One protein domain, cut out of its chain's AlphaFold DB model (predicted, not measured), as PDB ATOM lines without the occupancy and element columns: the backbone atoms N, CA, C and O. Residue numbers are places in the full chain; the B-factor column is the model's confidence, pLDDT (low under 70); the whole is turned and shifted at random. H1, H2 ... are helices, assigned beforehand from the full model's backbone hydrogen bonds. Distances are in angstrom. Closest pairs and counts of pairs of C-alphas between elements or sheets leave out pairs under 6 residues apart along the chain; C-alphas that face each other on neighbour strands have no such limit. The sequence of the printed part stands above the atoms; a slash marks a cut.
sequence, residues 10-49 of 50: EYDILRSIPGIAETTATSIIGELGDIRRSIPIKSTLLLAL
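Overview. This is residues 10 to 49 of the 50 residues of an uncharacterized protein of Streptococcus thermophilus (UniProt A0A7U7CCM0). One long helix, H2, makes most of a thin rod; the short H1 folds back beside its first part in a lopsided helical hairpin, and residues 30 to 49, with the rest of H2 and the short H3, stick out free. The printed part has 40 residues with three named helices, H1, H2, H3 in chain order, and no named strand: all helix. It is extended, with a radius of gyration of the C-alphas of 15.0 A and spans of 46 by 14 by 11 A.

Arrangement. H2, residues 22 to 38, touches H1, residues 10 to 15, with residues 22 to 29 alone; the closest C-alphas, of Leu 14 and Ala 25, are 5.7 A apart. They run opposite ways at a shallow tilt of 30 degrees. H3, residues 41 to 47, is apart from both. Every O i to N i+4 pair is within hydrogen-bond range in H1 and H2, and 2 of 3 in H3.

Along the chain. H2 runs 24.5 A from C-alpha 22 at (137.647, 146.702, 163.600). H1 measures 8.7 A. H3 measures 10.6 A, ending at (135.625, 122.609, 131.184).

Size, cuts and confidence. The farthest C-alphas, Pro 18 and Leu 49, are 46.2 A apart. The printed part has no cut and no long link. Residues 36 to 48 have pLDDT under 70.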
ATOM      1  N   GLU A  10     145.801 138.574 158.205       74.31
ATOM      2  CA  GLU A  10     144.979 139.505 157.431       74.31
ATOM      3  C   GLU A  10     144.298 140.586 158.286       74.31
ATOM      4  O   GLU A  10     144.147 141.723 157.841       74.31
ATOM      5  N   TYR A  11     143.904 140.261 159.516       75.81
ATOM      6  CA  TYR A  11     143.308 141.207 160.456       75.81
ATOM      7  C   TYR A  11     144.344 142.212 160.975       75.81
ATOM      8  O   TYR A  11     144.056 143.408 161.033       75.81
ATOM      9  N   ASP A  12     145.568 141.759 161.254       76.56
ATOM     10  CA  ASP A  12     146.669 142.640 161.663       76.56
ATOM     11  C   ASP A  12     147.084 143.602 160.537       76.56
ATOM     12  O   ASP A  12     147.343 144.783 160.785       76.56
ATOM     13  N   ILE A  13     147.064 143.143 159.281       81.06
ATOM     14  CA  ILE A  13     147.307 144.000 158.111       81.06
ATOM     15  C   ILE A  13     146.216 145.070 157.989       81.06
ATOM     16  O   ILE A  13     146.532 146.245 157.808       81.06
ATOM     17  N   LEU A  14     144.940 144.708 158.136       76.12
ATOM     18  CA  LEU A  14     143.836 145.672 158.065       76.12
ATOM     19  C   LEU A  14     143.877 146.677 159.225       76.12
ATOM     20  O   LEU A  14     143.621 147.858 159.009       76.12
ATOM     21  N   ARG A  15     144.278 146.240 160.427       74.31
ATOM     22  CA  ARG A  15     144.512 147.109 161.594       74.31
ATOM     23  C   ARG A  15     145.652 148.104 161.367       74.31
ATOM     24  O   ARG A  15     145.618 149.203 161.916       74.31
ATOM     25  N   SER A  16     146.659 147.727 160.577       79.88
ATOM     26  CA  SER A  16     147.805 148.587 160.262       79.88
ATOM     27  C   SER A  16     147.461 149.752 159.321       79.88
ATOM     28  O   SER A  16     148.236 150.703 159.220       79.88
ATOM     29  N   ILE A  17     146.294 149.713 158.664       83.44
ATOM     30  CA  ILE A  17     145.821 150.773 157.772       83.44
ATOM     31  C   ILE A  17     145.061 151.827 158.596       83.44
ATOM     32  O   ILE A  17     143.979 151.540 159.121       83.44
ATOM     33  N   PRO A  18     145.562 153.074 158.697       73.50
ATOM     34  CA  PRO A  18     144.854 154.132 159.406       73.50
ATOM     35  C   PRO A  18     143.526 154.448 158.699       73.50
ATOM     36  O   PRO A  18     143.505 154.797 157.522       73.50
ATOM     37  N   GLY A  19     142.414 154.320 159.429       77.19
ATOM     38  CA  GLY A  19     141.054 154.543 158.916       77.19
ATOM     39  C   GLY A  19     140.221 153.274 158.706       77.19
ATOM     40  O   GLY A  19     139.013 153.383 158.500       77.19
ATOM     41  N   ILE A  20     140.809 152.077 158.822       79.94
ATOM     42  CA  ILE A  20     140.055 150.815 158.838       79.94
ATOM     43  C   ILE A  20     139.703 150.460 160.287       79.94
ATOM     44  O   ILE A  20     140.553 150.070 161.086       79.94
ATOM     45  N   ALA A  21     138.424 150.608 160.636       78.38
ATOM     46  CA  ALA A  21     137.908 150.177 161.930       78.38
ATOM     47  C   ALA A  21     137.796 148.643 162.015       78.38
ATOM     48  O   ALA A  21     137.673 147.943 161.011       78.38
ATOM     49  N   GLU A  22     137.770 148.125 163.241       73.94
ATOM     50  CA  GLU A  22     137.647 146.702 163.600       73.94
ATOM     51  C   GLU A  22     136.474 145.981 162.906       73.94
ATOM     52  O   GLU A  22     136.597 144.862 162.397       73.94
ATOM     53  N   THR A  23     135.330 146.659 162.846       73.12
ATOM     54  CA  THR A  23     134.105 146.196 162.185       73.12
ATOM     55  C   THR A  23     134.266 146.131 160.668       73.12
ATOM     56  O   THR A  23     133.834 145.164 160.042       73.12
ATOM     57  N   THR A  24     134.955 147.108 160.082       76.69
ATOM     58  CA  THR A  24     135.280 147.143 158.652       76.69
ATOM     59  C   THR A  24     136.272 146.043 158.287       76.69
ATOM     60  O   THR A  24     136.066 145.350 157.296       76.69
ATOM     61  N   ALA A  25     137.300 145.814 159.111       77.00
ATOM     62  CA  ALA A  25     138.263 144.737 158.897       77.00
ATOM     63  C   ALA A  25     137.578 143.360 158.876       77.00
ATOM     64  O   ALA A  25     137.833 142.538 157.998       77.00
ATOM     65  N   THR A  26     136.643 143.141 159.802       77.25
ATOM     66  CA  THR A  26     135.849 141.906 159.865       77.25
ATOM     67  C   THR A  26     134.957 141.742 158.629       77.25
ATOM     68  O   THR A  26     134.892 140.649 158.066       77.25
ATOM     69  N   SER A  27     134.320 142.824 158.163       80.06
ATOM     70  CA  SER A  27     133.510 142.816 156.936       80.06
ATOM     71  C   SER A  27     134.349 142.493 155.697       80.06
ATOM     72  O   SER A  27     133.949 141.648 154.902       80.06
ATOM     73  N   ILE A  28     135.537 143.096 155.568       81.75
ATOM     74  CA  ILE A  28     136.466 142.845 154.458       81.75
ATOM     75  C   ILE A  28     136.910 141.381 154.452       81.75
ATOM     76  O   ILE A  28     136.905 140.758 153.399       81.75
ATOM     77  N   ILE A  29     137.260 140.799 155.603       83.00
ATOM     78  CA  ILE A  29     137.664 139.383 155.681       83.00
ATOM     79  C   ILE A  29     136.508 138.457 155.273       83.00
ATOM     80  O   ILE A  29     136.732 137.489 154.541       83.00
ATOM     81  N   GLY A  30     135.281 138.758 155.711       81.62
ATOM     82  CA  GLY A  30     134.082 138.013 155.322       81.62
ATOM     83  C   GLY A  30     133.815 138.077 153.818       81.62
ATOM     84  O   GLY A  30     133.613 137.044 153.183       81.62
ATOM     85  N   GLU A  31     133.897 139.273 153.240       82.31
ATOM     86  CA  GLU A  31     133.701 139.521 151.811       82.31
ATOM     87  C   GLU A  31     134.809 138.883 150.959       82.31
ATOM     88  O   GLU A  31     134.527 138.201 149.976       82.31
ATOM     89  N   LEU A  32     136.077 138.990 151.372       81.06
ATOM     90  CA  LEU A  32     137.209 138.359 150.684       81.06
ATOM     91  C   LEU A  32     137.132 136.828 150.749       81.06
ATOM     92  O   LEU A  32     137.517 136.133 149.807       81.06
ATOM     93  N   GLY A  33     136.657 136.283 151.871       78.19
ATOM     94  CA  GLY A  33     136.357 134.860 152.012       78.19
ATOM     95  C   GLY A  33     135.258 134.404 151.051       78.19
ATOM     96  O   GLY A  33     135.363 133.321 150.474       78.19
ATOM     97  N   ASP A  34     134.248 135.243 150.828       75.38
ATOM     98  CA  ASP A  34     133.138 134.956 149.919       75.38
ATOM     99  C   ASP A  34     133.541 135.073 148.440       75.38
ATOM    100  O   ASP A  34     133.225 134.189 147.643       75.38
ATOM    101  N   ILE A  35     134.373 136.059 148.084       71.38
ATOM    102  CA  ILE A  35     135.000 136.174 146.755       71.38
ATOM    103  C   ILE A  35     135.868 134.944 146.455       71.38
ATOM    104  O   ILE A  35     135.819 134.386 145.361       71.38
ATOM    105  N   ARG A  36     136.639 134.459 147.438       64.69
ATOM    106  CA  ARG A  36     137.451 133.241 147.274       64.69
ATOM    107  C   ARG A  36     136.609 131.969 147.139       64.69
ATOM    108  O   ARG A  36     137.087 130.995 146.563       64.69
ATOM    109  N   ARG A  37     135.364 131.972 147.622       63.81
ATOM    110  CA  ARG A  37     134.411 130.862 147.458       63.81
ATOM    111  C   ARG A  37     133.613 130.948 146.153       63.81
ATOM    112  O   ARG A  37     133.180 129.910 145.657       63.81
ATOM    113  N   SER A  38     133.455 132.140 145.576       59.19
ATOM    114  CA  SER A  38     132.746 132.341 144.304       59.19
ATOM    115  C   SER A  38     133.560 131.948 143.067       59.19
ATOM    116  O   SER A  38     132.993 131.866 141.981       59.19
ATOM    117  N   ILE A  39     134.858 131.650 143.213       57.19
ATOM    118  CA  ILE A  39     135.675 131.059 142.151       57.19
ATOM    119  C   ILE A  39     135.610 129.532 142.294       57.19
ATOM    120  O   ILE A  39     136.369 128.950 143.078       57.19
ATOM    121  N   PRO A  40     134.754 128.821 141.534       55.16
ATOM    122  CA  PRO A  40     134.851 127.379 141.423       55.16
ATOM    123  C   PRO A  40     136.092 127.058 140.584       55.16
ATOM    124  O   PRO A  40     136.004 126.792 139.389       55.16
ATOM    125  N   ILE A  41     137.266 127.031 141.221       59.22
ATOM    126  CA  ILE A  41     138.535 126.623 140.589       59.22
ATOM    127  C   ILE A  41     138.396 125.218 139.965       59.22
ATOM    128  O   ILE A  41     139.043 124.891 138.973       59.22
ATOM    129  N   LYS A  42     137.470 124.397 140.480       56.19
ATOM    130  CA  LYS A  42     137.117 123.091 139.908       56.19
ATOM    131  C   LYS A  42     136.342 123.156 138.585       56.19
ATOM    132  O   LYS A  42     136.496 122.239 137.790       56.19
ATOM    133  N   SER A  43     135.533 124.188 138.323       54.38
ATOM    134  CA  SER A  43     134.673 124.218 137.126       54.38
ATOM    135  C   SER A  43     135.426 124.652 135.868       54.38
ATOM    136  O   SER A  43     135.150 124.136 134.790       54.38
ATOM    137  N   THR A  44     136.412 125.546 135.993       57.47
ATOM    138  CA  THR A  44     137.254 125.964 134.858       57.47
ATOM    139  C   THR A  44     138.203 124.850 134.418       57.47
ATOM    140  O   THR A  44     138.379 124.635 133.223       57.47
ATOM    141  N   LEU A  45     138.764 124.094 135.368       62.41
ATOM    142  CA  LEU A  45     139.608 122.933 135.060       62.41
ATOM    143  C   LEU A  45     138.814 121.773 134.440       62.41
ATOM    144  O   LEU A  45     139.350 121.075 133.589       62.41
ATOM    145  N   LEU A  46     137.549 121.576 134.832       62.28
ATOM    146  CA  LEU A  46     136.691 120.530 134.263       62.28
ATOM    147  C   LEU A  46     136.231 120.865 132.833       62.28
ATOM    148  O   LEU A  46     136.152 119.969 132.001       62.28
ATOM    149  N   LEU A  47     135.977 122.145 132.533       60.25
ATOM    150  CA  LEU A  47     135.625 122.609 131.184       60.25
ATOM    151  C   LEU A  47     136.828 122.582 130.223       60.25
ATOM    152  O   LEU A  47     136.652 122.368 129.034       60.25
ATOM    153  N   ALA A  48     138.048 122.785 130.730       67.06
ATOM    154  CA  ALA A  48     139.270 122.734 129.926       67.06
ATOM    155  C   ALA A  48     139.735 121.304 129.579       67.06
ATOM    156  O   ALA A  48     140.678 121.146 128.805       67.06
ATOM    157  N   LEU A  49     139.110 120.275 130.168       71.38
ATOM    158  CA  LEU A  49     139.462 118.865 129.977       71.38
ATOM    159  C   LEU A  49     138.386 118.052 129.229       71.38
ATOM    160  O   LEU A  49     138.537 116.834 129.132       71.38
TER     161      LEU A  49